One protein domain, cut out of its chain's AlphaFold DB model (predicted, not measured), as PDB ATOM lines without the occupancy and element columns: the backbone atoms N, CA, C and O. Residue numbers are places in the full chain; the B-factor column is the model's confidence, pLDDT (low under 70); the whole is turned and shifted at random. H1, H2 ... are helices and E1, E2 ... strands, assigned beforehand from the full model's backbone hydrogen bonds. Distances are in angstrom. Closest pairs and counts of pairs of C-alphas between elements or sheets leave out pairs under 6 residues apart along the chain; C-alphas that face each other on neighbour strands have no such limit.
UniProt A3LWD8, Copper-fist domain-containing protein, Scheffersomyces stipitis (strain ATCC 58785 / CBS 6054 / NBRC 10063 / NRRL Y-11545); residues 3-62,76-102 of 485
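What this domain is: This is residues 3 to 62 and 76 to 102 of the 485 residues of the protein "Copper-fist domain-containing protein" of Scheffersomyces stipitis (strain ATCC 58785 / CBS 6054 / NBRC 10063 / NRRL Y-11545) (UniProt A3LWD8). Little regular structure: long loops accompany one small, strongly twisted sheet of five short strands, E1 E2 E3 E4 E5 in order, antiparallel, with one short helix, H1, on it. The printed part has 87 residues, 26 in named elements, along the chain E1 H1 E2 E3 E4 E5, mostly strand. It is compact, radius of gyration of the C-alphas 13.4 A, spanning 39 by 27 by 21 A.

How they stand to each other: Edge strand E1, residues 7 to 11, is antiparallel to E2, residues 30 to 32; N 10 and O 31 are 3.0 A apart. H1, residues 12 to 16, is on the sheet, height 7.3 A; 0 of 1 O i to N i+4 and 1 of 2 O i to N i+3 pairs are within hydrogen-bond range. E2 forms a hairpin with E3, residues 49 to 53: N 30 and O 53, 2.9 A. E3 is antiparallel to E4, residues 89 to 92: N 50 and O 91, 2.9 A. E4 forms a hairpin with edge strand E5, residues 98 to 101: N 90 and O 100, 2.8 A.

Where its parts are: E1, 13.7 A long, begins at C-alpha 7 (36.354, -23.221, 24.316). E3 measures 13.0 A. E5 ends at C-alpha 101 (18.925, -23.210, 28.030).

The domain as a whole: Residues 63 to 75 are cut out, a 26.1 A gap between C-alphas 62 and 76. Links H1 to E2 and E2 to E3 are long. Nineteen residues are under pLDDT 70, among them 76 to 83.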
ATOM      1  N   LEU A   3      37.793 -16.702  23.642       89.94
ATOM      2  CA  LEU A   3      37.892 -17.915  24.457       89.94
ATOM      3  C   LEU A   3      37.072 -17.739  25.733       89.94
ATOM      4  O   LEU A   3      37.185 -16.723  26.411       89.94
ATOM      5  N   ILE A   4      36.264 -18.745  26.038       88.38
ATOM      6  CA  ILE A   4      35.443 -18.843  27.247       88.38
ATOM      7  C   ILE A   4      35.576 -20.298  27.686       88.38
ATOM      8  O   ILE A   4      35.331 -21.183  26.865       88.38
ATOM      9  N   ASP A   5      36.023 -20.542  28.918       85.19
ATOM     10  CA  ASP A   5      36.271 -21.886  29.466       85.19
ATOM     11  C   ASP A   5      37.067 -22.775  28.489       85.19
ATOM     12  O   ASP A   5      36.626 -23.845  28.065       85.19
ATOM     13  N   GLU A   6      38.197 -22.230  28.008       84.38
ATOM     14  CA  GLU A   6      39.105 -22.791  26.982       84.38
ATOM     15  C   GLU A   6      38.470 -23.080  25.602       84.38
ATOM     16  O   GLU A   6      39.153 -23.363  24.610       84.38
ATOM     17  N   THR A   7      37.154 -22.936  25.496       88.31
ATOM     18  CA  THR A   7      36.354 -23.221  24.316       88.31
ATOM     19  C   THR A   7      36.350 -22.021  23.373       88.31
ATOM     20  O   THR A   7      36.294 -20.859  23.772       88.31
ATOM     21  N   LYS A   8      36.430 -22.306  22.069       91.88
ATOM     22  CA  LYS A   8      36.515 -21.291  21.014       91.88
ATOM     23  C   LYS A   8      35.126 -20.808  20.623       91.88
ATOM     24  O   LYS A   8      34.296 -21.613  20.208       91.88
ATOM     25  N   TYR A   9      34.920 -19.496  20.649       93.06
ATOM     26  CA  TYR A   9      33.669 -18.851  20.263       93.06
ATOM     27  C   TYR A   9      33.871 -17.767  19.192       93.06
ATOM     28  O   TYR A   9      34.970 -17.226  18.991       93.06
ATOM     29  N   SER A  10      32.811 -17.473  18.434       94.19
ATOM     30  CA  SER A  10      32.786 -16.425  17.403       94.19
ATOM     31  C   SER A  10      31.371 -15.923  17.131       94.19
ATOM     32  O   SER A  10      30.424 -16.700  17.140       94.19
ATOM     33  N   CYS A  11      31.244 -14.633  16.813       93.50
ATOM     34  CA  CYS A  11      29.968 -14.011  16.466       93.50
ATOM     35  C   CYS A  11      29.291 -14.678  15.252       93.50
ATOM     36  O   CYS A  11      29.979 -15.204  14.368       93.50
ATOM     37  N   MET A  12      27.959 -14.603  15.174       90.56
ATOM     38  CA  MET A  12      27.151 -15.236  14.119       90.56
ATOM     39  C   MET A  12      27.562 -14.861  12.678       90.56
ATOM     40  O   MET A  12      27.666 -15.736  11.819       90.56
ATOM     41  N   GLU A  13      27.874 -13.594  12.398       92.19
ATOM     42  CA  GLU A  13      28.422 -13.182  11.089       92.19
ATOM     43  C   GLU A  13      29.854 -13.699  10.881       92.19
ATOM     44  O   GLU A  13      30.219 -14.176   9.809       92.19
ATOM     45  N   CYS A  14      30.670 -13.635  11.933       93.50
ATOM     46  CA  CYS A  14      32.095 -13.943  11.916       93.50
ATOM     47  C   CYS A  14      32.363 -15.416  11.586       93.50
ATOM     48  O   CYS A  14      33.296 -15.732  10.844       93.50
ATOM     49  N   ILE A  15      31.547 -16.315  12.147       91.06
ATOM     50  CA  ILE A  15      31.638 -17.761  11.928       91.06
ATOM     51  C   ILE A  15      31.158 -18.171  10.527       91.06
ATOM     52  O   ILE A  15      31.636 -19.179  10.010       91.06
ATOM     53  N   ARG A  16      30.282 -17.376   9.890       89.94
ATOM     54  CA  ARG A  16      29.858 -17.556   8.488       89.94
ATOM     55  C   ARG A  16      30.894 -16.993   7.509       89.94
ATOM     56  O   ARG A  16      31.338 -17.702   6.618       89.94
ATOM     57  N   GLY A  17      31.336 -15.750   7.703       88.56
ATOM     58  CA  GLY A  17      32.212 -15.020   6.773       88.56
ATOM     59  C   GLY A  17      33.709 -15.354   6.842       88.56
ATOM     60  O   GLY A  17      34.523 -14.477   6.568       88.56
ATOM     61  N   HIS A  18      34.090 -16.564   7.271       78.50
ATOM     62  CA  HIS A  18      35.485 -17.027   7.447       78.50
ATOM     63  C   HIS A  18      36.380 -16.189   8.397       78.50
ATOM     64  O   HIS A  18      37.585 -16.420   8.482       78.50
ATOM     65  N   ARG A  19      35.806 -15.257   9.171       89.62
ATOM     66  CA  ARG A  19      36.510 -14.329  10.085       89.62
ATOM     67  C   ARG A  19      36.431 -14.762  11.559       89.62
ATOM     68  O   ARG A  19      36.582 -13.951  12.471       89.62
ATOM     69  N   SER A  20      36.202 -16.048  11.825       89.56
ATOM     70  CA  SER A  20      36.117 -16.607  13.185       89.56
ATOM     71  C   SER A  20      37.428 -16.442  13.967       89.56
ATOM     72  O   SER A  20      37.431 -15.987  15.114       89.56
ATOM     73  N   SER A  21      38.568 -16.699  13.317       88.56
ATOM     74  CA  SER A  21      39.906 -16.510  13.895       88.56
ATOM     75  C   SER A  21      40.140 -15.077  14.395       88.56
ATOM     76  O   SER A  21      40.695 -14.891  15.477       88.56
ATOM     77  N   SER A  22      39.634 -14.060  13.691       90.50
ATOM     78  CA  SER A  22      39.799 -12.636  14.022       90.50
ATOM     79  C   SER A  22      38.616 -11.993  14.763       90.50
ATOM     80  O   SER A  22      38.724 -10.840  15.171       90.50
ATOM     81  N   CYS A  23      37.524 -12.725  15.015       91.19
ATOM     82  CA  CYS A  23      36.330 -12.218  15.706       91.19
ATOM     83  C   CYS A  23      36.642 -11.527  17.055       91.19
ATOM     84  O   CYS A  23      37.306 -12.125  17.905       91.19
ATOM     85  N   ARG A  24      36.124 -10.305  17.255       89.75
ATOM     86  CA  ARG A  24      36.217  -9.512  18.503       89.75
ATOM     87  C   ARG A  24      34.871  -9.003  19.043       89.75
ATOM     88  O   ARG A  24      34.842  -8.355  20.084       89.75
ATOM     89  N   HIS A  25      33.770  -9.277  18.343       90.56
ATOM     90  CA  HIS A  25      32.433  -8.800  18.698       90.56
ATOM     91  C   HIS A  25      31.867  -9.626  19.861       90.56
ATOM     92  O   HIS A  25      31.155 -10.596  19.629       90.56
ATOM     93  N   HIS A  26      32.239  -9.267  21.088       86.94
ATOM     94  CA  HIS A  26      31.782  -9.910  22.324       86.94
ATOM     95  C   HIS A  26      30.359  -9.484  22.718       86.94
ATOM     96  O   HIS A  26      29.617 -10.286  23.266       86.94
ATOM     97  N   THR A  27      29.943  -8.274  22.331       87.69
ATOM     98  CA  THR A  27      28.577  -7.741  22.488       87.69
ATOM     99  C   THR A  27      27.525  -8.403  21.587       87.69
ATOM    100  O   THR A  27      26.351  -8.051  21.646       87.69
ATOM    101  N   ARG A  28      27.921  -9.338  20.712       90.75
ATOM    102  CA  ARG A  28      27.021 -10.081  19.815       90.75
ATOM    103  C   ARG A  28      26.916 -11.540  20.273       90.75
ATOM    104  O   ARG A  28      27.907 -12.047  20.792       90.75
ATOM    105  N   PRO A  29      25.804 -12.251  19.991       90.56
ATOM    106  CA  PRO A  29      25.674 -13.674  20.302       90.56
ATOM    107  C   PRO A  29      26.871 -14.479  19.779       90.56
ATOM    108  O   PRO A  29      27.188 -14.456  18.578       90.56
ATOM    109  N   LEU A  30      27.555 -15.173  20.688       93.50
ATOM    110  CA  LEU A  30      28.761 -15.933  20.398       93.50
ATOM    111  C   LEU A  30      28.421 -17.408  20.215       93.50
ATOM    112  O   LEU A  30      27.967 -18.077  21.136       93.50
ATOM    113  N   LEU A  31      28.688 -17.939  19.025       93.25
ATOM    114  CA  LEU A  31      28.460 -19.340  18.693       93.25
ATOM    115  C   LEU A  31      29.740 -20.152  18.886       93.25
ATOM    116  O   LEU A  31      30.836 -19.701  18.525       93.25
ATOM    117  N   GLN A  32      29.601 -21.369  19.412       92.38
ATOM    118  CA  GLN A  32      30.730 -22.280  19.589       92.38
ATOM    119  C   GLN A  32      31.359 -22.644  18.229       92.38
ATOM    120  O   GLN A  32      30.690 -23.100  17.291       92.38
ATOM    121  N   VAL A  33      32.674 -22.459  18.112       91.31
ATOM    122  CA  VAL A  33      33.459 -22.808  16.925       91.31
ATOM    123  C   VAL A  33      33.809 -24.291  16.991       91.31
ATOM    124  O   VAL A  33      34.660 -24.721  17.767       91.31
ATOM    125  N   ARG A  34      33.152 -25.078  16.139       87.19
ATOM    126  CA  ARG A  34      33.355 -26.528  16.036       87.19
ATOM    127  C   ARG A  34      34.750 -26.859  15.492       87.19
ATOM    128  O   ARG A  34      35.303 -26.129  14.666       87.19
ATOM    129  N   SER A  35      35.318 -27.977  15.941       82.38
ATOM    130  CA  SER A  35      36.571 -28.507  15.395       82.38
ATOM    131  C   SER A  35      36.373 -29.018  13.962       82.38
ATOM    132  O   SER A  35      35.307 -29.517  13.601       82.38
ATOM    133  N   LYS A  36      37.404 -28.883  13.117       80.06
ATOM    134  CA  LYS A  36      37.362 -29.413  11.746       80.06
ATOM    135  C   LYS A  36      37.246 -30.943  11.784       80.06
ATOM    136  O   LYS A  36      37.954 -31.591  12.548       80.06
ATOM    137  N   GLY A  37      36.403 -31.509  10.918       72.56
ATOM    138  CA  GLY A  37      36.376 -32.950  10.641       72.56
ATOM    139  C   GLY A  37      35.607 -33.836  11.628       72.56
ATOM    140  O   GLY A  37      35.763 -35.051  11.560       72.56
ATOM    141  N   ARG A  38      34.775 -33.285  12.525       68.31
ATOM    142  CA  ARG A  38      33.825 -34.095  13.315       68.31
ATOM    143  C   ARG A  38      32.396 -33.950  12.780       68.31
ATOM    144  O   ARG A  38      31.989 -32.815  12.522       68.31
ATOM    145  N   PRO A  39      31.630 -35.052  12.633       54.22
ATOM    146  CA  PRO A  39      30.206 -34.964  12.348       54.22
ATOM    147  C   PRO A  39      29.519 -34.187  13.470       54.22
ATOM    148  O   PRO A  39      29.895 -34.263  14.643       54.22
ATOM    149  N   ASN A  40      28.558 -33.369  13.070       60.19
ATOM    150  CA  ASN A  40      27.995 -32.335  13.909       60.19
ATOM    151  C   ASN A  40      27.048 -32.957  14.947       60.19
ATOM    152  O   ASN A  40      25.960 -33.399  14.595       60.19
ATOM    153  N   VAL A  41      27.449 -33.000  16.223       65.75
ATOM    154  CA  VAL A  41      26.506 -33.317  17.306       65.75
ATOM    155  C   VAL A  41      25.590 -32.109  17.457       65.75
ATOM    156  O   VAL A  41      25.971 -31.063  17.983       65.75
ATOM    157  N   HIS A  42      24.398 -32.248  16.896       73.38
ATOM    158  CA  HIS A  42      23.346 -31.252  16.936       73.38
ATOM    159  C   HIS A  42      22.804 -31.107  18.358       73.38
ATOM    160  O   HIS A  42      22.507 -32.109  19.010       73.38
ATOM    161  N   ALA A  43      22.641 -29.868  18.831       69.81
ATOM    162  CA  ALA A  43      21.932 -29.630  20.082       69.81
ATOM    163  C   ALA A  43      20.466 -30.049  19.883       69.81
ATOM    164  O   ALA A  43      19.790 -29.555  18.979       69.81
ATOM    165  N   ASN A  44      20.003 -31.005  20.687       73.19
ATOM    166  CA  ASN A  44      18.674 -31.614  20.585       73.19
ATOM    167  C   ASN A  44      18.400 -32.247  19.197       73.19
ATOM    168  O   ASN A  44      17.281 -32.205  18.700       73.19
ATOM    169  N   GLY A  45      19.429 -32.778  18.522       79.00
ATOM    170  CA  GLY A  45      19.294 -33.501  17.244       79.00
ATOM    171  C   GLY A  45      19.108 -32.639  15.980       79.00
ATOM    172  O   GLY A  45      19.451 -33.097  14.888       79.00
ATOM    173  N   ASN A  46      18.666 -31.384  16.107       81.00
ATOM    174  CA  ASN A  46      18.347 -30.503  14.975       81.00
ATOM    175  C   ASN A  46      19.599 -29.816  14.359       81.00
ATOM    176  O   ASN A  46      20.310 -29.096  15.071       81.00
ATOM    177  N   PRO A  47      19.872 -29.954  13.042       82.56
ATOM    178  CA  PRO A  47      21.023 -29.326  12.377       82.56
ATOM    179  C   PRO A  47      21.079 -27.796  12.475       82.56
ATOM    180  O   PRO A  47      22.182 -27.229  12.463       82.56
ATOM    181  N   ASN A  48      19.928 -27.134  12.612       85.56
ATOM    182  CA  ASN A  48      19.842 -25.681  12.720       85.56
ATOM    183  C   ASN A  48      20.210 -25.171  14.123       85.56
ATOM    184  O   ASN A  48      20.576 -24.007  14.271       85.56
ATOM    185  N   HIS A  49      20.190 -26.029  15.147       88.62
ATOM    186  CA  HIS A  49      20.498 -25.635  16.517       88.62
ATOM    187  C   HIS A  49      22.010 -25.503  16.772       88.62
ATOM    188  O   HIS A  49      22.837 -26.364  16.417       88.62
ATOM    189  N   ARG A  50      22.396 -24.422  17.457       87.75
ATOM    190  CA  ARG A  50      23.767 -24.196  17.933       87.75
ATOM    191  C   ARG A  50      23.806 -23.720  19.374       87.75
ATOM    192  O   ARG A  50      22.957 -22.955  19.806       87.75
ATOM    193  N   ILE A  51      24.864 -24.136  20.069       88.44
ATOM    194  CA  ILE A  51      25.203 -23.623  21.392       88.44
ATOM    195  C   ILE A  51      25.724 -22.193  21.226       88.44
ATOM    196  O   ILE A  51      26.692 -21.946  20.490       88.44
ATOM    197  N   ALA A  52      25.047 -21.281  21.905       89.88
ATOM    198  CA  ALA A  52      25.311 -19.862  21.969       89.88
ATOM    199  C   ALA A  52      25.617 -19.441  23.408       89.88
ATOM    200  O   ALA A  52      25.140 -20.045  24.371       89.88
ATOM    201  N   VAL A  53      26.416 -18.392  23.530       91.19
ATOM    202  CA  VAL A  53      26.803 -17.753  24.783       91.19
ATOM    203  C   VAL A  53      26.782 -16.244  24.556       91.19
ATOM    204  O   VAL A  53      27.195 -15.764  23.497       91.19
ATOM    205  N   PHE A  54      26.319 -15.489  25.543       87.12
ATOM    206  CA  PHE A  54      26.500 -14.045  25.601       87.12
ATOM    207  C   PHE A  54      27.687 -13.764  26.516       87.12
ATOM    208  O   PHE A  54      27.802 -14.367  27.583       87.12
ATOM    209  N   ALA A  55      28.606 -12.903  26.084       83.19
ATOM    210  CA  ALA A  55      29.689 -12.481  26.955       83.19
ATOM    211  C   ALA A  55      29.191 -11.355  27.862       83.19
ATOM    212  O   ALA A  55      28.678 -10.350  27.370       83.19
ATOM    213  N   GLU A  56      29.364 -11.528  29.166       74.56
ATOM    214  CA  GLU A  56      29.094 -10.494  30.157       74.56
ATOM    215  C   GLU A  56      30.413  -9.792  30.493       74.56
ATOM    216  O   GLU A  56      31.447 -10.437  30.711       74.56
ATOM    217  N   GLU A  57      30.402  -8.459  30.477       64.31
ATOM    218  CA  GLU A  57      31.576  -7.675  30.841       64.31
ATOM    219  C   GLU A  57      31.804  -7.786  32.351       64.31
ATOM    220  O   GLU A  57      30.914  -7.535  33.161       64.31
ATOM    221  N   ILE A  58      33.003  -8.217  32.741       61.19
ATOM    222  CA  ILE A  58      33.343  -8.390  34.151       61.19
ATOM    223  C   ILE A  58      33.566  -7.000  34.747       61.19
ATOM    224  O   ILE A  58      34.518  -6.325  34.360       61.19
ATOM    225  N   SER A  59      32.731  -6.605  35.712       58.94
ATOM    226  CA  SER A  59      32.910  -5.380  36.502       58.94
ATOM    227  C   SER A  59      34.345  -5.289  37.037       58.94
ATOM    228  O   SER A  59      34.882  -6.287  37.535       58.94
ATOM    229  N   ASP A  60      34.968  -4.106  36.947       60.28
ATOM    230  CA  ASP A  60      36.405  -3.920  37.218       60.28
ATOM    231  C   ASP A  60      36.850  -4.434  38.605       60.28
ATOM    232  O   ASP A  60      37.990  -4.877  38.762       60.28
ATOM    233  N   ASP A  61      35.940  -4.498  39.581       60.91
ATOM    234  CA  ASP A  61      36.175  -5.002  40.940       60.91
ATOM    235  C   ASP A  61      36.710  -6.448  41.009       60.91
ATOM    236  O   ASP A  61      37.394  -6.815  41.970       60.91
ATOM    237  N   GLN A  62      36.441  -7.301  40.007       55.97
ATOM    238  CA  GLN A  62      36.964  -8.682  39.988       55.97
ATOM    239  C   GLN A  62      38.307  -8.840  39.262       55.97
ATOM    240  O   GLN A  62      38.948  -9.888  39.379       55.97
ATOM    241  N   LYS A  76      53.502  -8.922  20.081       63.62
ATOM    242  CA  LYS A  76      52.649  -8.155  19.168       63.62
ATOM    243  C   LYS A  76      51.898  -9.107  18.229       63.62
ATOM    244  O   LYS A  76      52.442  -9.444  17.179       63.62
ATOM    245  N   LYS A  77      50.652  -9.470  18.565       60.97
ATOM    246  CA  LYS A  77      49.509  -9.684  17.640       60.97
ATOM    247  C   LYS A  77      48.263 -10.138  18.416       60.97
ATOM    248  O   LYS A  77      48.078 -11.322  18.645       60.97
ATOM    249  N   ASN A  78      47.368  -9.183  18.683       59.88
ATOM    250  CA  ASN A  78      45.974  -9.372  19.114       59.88
ATOM    251  C   ASN A  78      45.760 -10.108  20.459       59.88
ATOM    252  O   ASN A  78      45.857 -11.332  20.488       59.88
ATOM    253  N   PRO A  79      45.358  -9.412  21.545       64.94
ATOM    254  CA  PRO A  79      45.053 -10.080  22.808       64.94
ATOM    255  C   PRO A  79      43.887 -11.060  22.644       64.94
ATOM    256  O   PRO A  79      42.897 -10.766  21.962       64.94
ATOM    257  N   VAL A  80      44.020 -12.221  23.283       61.41
ATOM    258  CA  VAL A  80      42.931 -13.180  23.468       61.41
ATOM    259  C   VAL A  80      42.074 -12.665  24.616       61.41
ATOM    260  O   VAL A  80      42.579 -12.465  25.717       61.41
ATOM    261  N   ILE A  81      40.796 -12.410  24.348       68.62
ATOM    262  CA  ILE A  81      39.864 -11.913  25.361       68.62
ATOM    263  C   ILE A  81      39.242 -13.122  26.060       68.62
ATOM    264  O   ILE A  81      38.650 -13.972  25.387       68.62
ATOM    265  N   ILE A  82      39.403 -13.179  27.382       67.69
ATOM    266  CA  ILE A  82      38.736 -14.117  28.288       67.69
ATOM    267  C   ILE A  82      37.613 -13.329  28.960       67.69
ATOM    268  O   ILE A  82      37.875 -12.285  29.554       67.69
ATOM    269  N   LEU A  83      36.372 -13.792  28.823       69.06
ATOM    270  CA  LEU A  83      35.178 -13.122  29.346       69.06
ATOM    271  C   LEU A  83      34.363 -14.107  30.176       69.06
ATOM    272  O   LEU A  83      34.394 -15.310  29.905       69.06
ATOM    273  N   LYS A  84      33.603 -13.593  31.148       72.69
ATOM    274  CA  LYS A  84      32.535 -14.386  31.756       72.69
ATOM    275  C   LYS A  84      31.410 -14.573  30.746       72.69
ATOM    276  O   LYS A  84      31.199 -13.760  29.845       72.69
ATOM    277  N   ALA A  85      30.720 -15.687  30.900       77.25
ATOM    278  CA  ALA A  85      29.693 -16.144  29.995       77.25
ATOM    279  C   ALA A  85      28.349 -16.225  30.699       77.25
ATOM    280  O   ALA A  85      28.263 -16.708  31.829       77.25
ATOM    281  N   SER A  86      27.298 -15.853  29.973       80.94
ATOM    282  CA  SER A  86      25.954 -16.313  30.285       80.94
ATOM    283  C   SER A  86      25.917 -17.847  30.322       80.94
ATOM    284  O   SER A  86      26.723 -18.503  29.649       80.94
ATOM    285  N   PRO A  87      24.916 -18.447  30.989       85.31
ATOM    286  CA  PRO A  87      24.578 -19.847  30.772       85.31
ATOM    287  C   PRO A  87      24.503 -20.172  29.274       85.31
ATOM    288  O   PRO A  87      24.060 -19.345  28.467       85.31
ATOM    289  N   LYS A  88      24.956 -21.374  28.902       88.12
ATOM    290  CA  LYS A  88      24.890 -21.866  27.523       88.12
ATOM    291  C   LYS A  88      23.421 -21.925  27.094       88.12
ATOM    292  O   LYS A  88      22.579 -22.449  27.820       88.12
ATOM    293  N   GLN A  89      23.116 -21.412  25.911       88.94
ATOM    294  CA  GLN A  89      21.775 -21.416  25.326       88.94
ATOM    295  C   GLN A  89      21.791 -22.110  23.966       88.94
ATOM    296  O   GLN A  89      22.829 -22.200  23.313       88.94
ATOM    297  N   VAL A  90      20.639 -22.597  23.521       88.44
ATOM    298  CA  VAL A  90      20.436 -23.091  22.159       88.44
ATOM    299  C   VAL A  90      19.800 -21.976  21.336       88.44
ATOM    300  O   VAL A  90      18.746 -21.466  21.705       88.44
ATOM    301  N   ILE A  91      20.426 -21.610  20.219       89.31
ATOM    302  CA  ILE A  91      19.855 -20.713  19.208       89.31
ATOM    303  C   ILE A  91      19.562 -21.518  17.942       89.31
ATOM    304  O   ILE A  91      20.407 -22.301  17.491       89.31
ATOM    305  N   ASP A  92      18.384 -21.302  17.361       90.31
ATOM    306  CA  ASP A  92      18.068 -21.738  16.003       90.31
ATOM    307  C   ASP A  92      18.684 -20.762  14.988       90.31
ATOM    308  O   ASP A  92      18.454 -19.556  15.030       90.31
ATOM    309  N   LEU A  93      19.482 -21.283  14.057       86.50
ATOM    310  CA  LEU A  93      20.129 -20.489  13.014       86.50
ATOM    311  C   LEU A  93      19.180 -19.925  11.952       86.50
ATOM    312  O   LEU A  93      19.601 -19.018  11.230       86.50
ATOM    313  N   GLN A  94      17.974 -20.478  11.798       88.19
ATOM    314  CA  GLN A  94      17.035 -20.032  10.769       88.19
ATOM    315  C   GLN A  94      16.216 -18.825  11.240       88.19
ATOM    316  O   GLN A  94      16.162 -17.822  10.531       88.19
ATOM    317  N   SER A  95      15.638 -18.894  12.441       89.69
ATOM    318  CA  SER A  95      14.929 -17.775  13.081       89.69
ATOM    319  C   SER A  95      15.858 -16.771  13.774       89.69
ATOM    320  O   SER A  95      15.499 -15.607  13.935       89.69
ATOM    321  N   GLY A  96      17.042 -17.206  14.219       85.50
ATOM    322  CA  GLY A  96      17.893 -16.442  15.137       85.50
ATOM    323  C   GLY A  96      17.386 -16.422  16.586       85.50
ATOM    324  O   GLY A  96      17.988 -15.749  17.423       85.50
ATOM    325  N   GLN A  97      16.301 -17.141  16.895       90.25
ATOM    326  CA  GLN A  97      15.654 -17.130  18.205       90.25
ATOM    327  C   GLN A  97      16.374 -18.046  19.208       90.25
ATOM    328  O   GLN A  97      16.908 -19.103  18.859       90.25
ATOM    329  N   ILE A  98      16.364 -17.641  20.480       89.75
ATOM    330  CA  ILE A  98      16.800 -18.476  21.604       89.75
ATOM    331  C   ILE A  98      15.713 -19.526  21.860       89.75
ATOM    332  O   ILE A  98      14.603 -19.191  22.261       89.75
ATOM    333  N   VAL A  99      16.048 -20.794  21.623       87.69
ATOM    334  CA  VAL A  99      15.165 -21.959  21.795       87.69
ATOM    335  C   VAL A  99      15.078 -22.380  23.266       87.69
ATOM    336  O   VAL A  99      14.063 -22.915  23.698       87.69
ATOM    337  N   GLY A 100      16.131 -22.138  24.054       85.75
ATOM    338  CA  GLY A 100      16.139 -22.419  25.492       85.75
ATOM    339  C   GLY A 100      17.543 -22.575  26.088       85.75
ATOM    340  O   GLY A 100      18.539 -22.432  25.372       85.75
ATOM    341  N   PRO A 101      17.653 -22.866  27.396       87.62
ATOM    342  CA  PRO A 101      18.925 -23.210  28.030       87.62
ATOM    343  C   PRO A 101      19.487 -24.523  27.463       87.62
ATOM    344  O   PRO A 101      18.750 -25.471  27.187       87.62
ATOM    345  N   TYR A 102      20.806 -24.591  27.293       82.56
ATOM    346  CA  TYR A 102      21.496 -25.807  26.873       82.56
ATOM    347  C   TYR A 102      21.882 -26.642  28.098       82.56
ATOM    348  O   TYR A 102      22.713 -26.224  28.902       82.56
TER     349      TYR A 102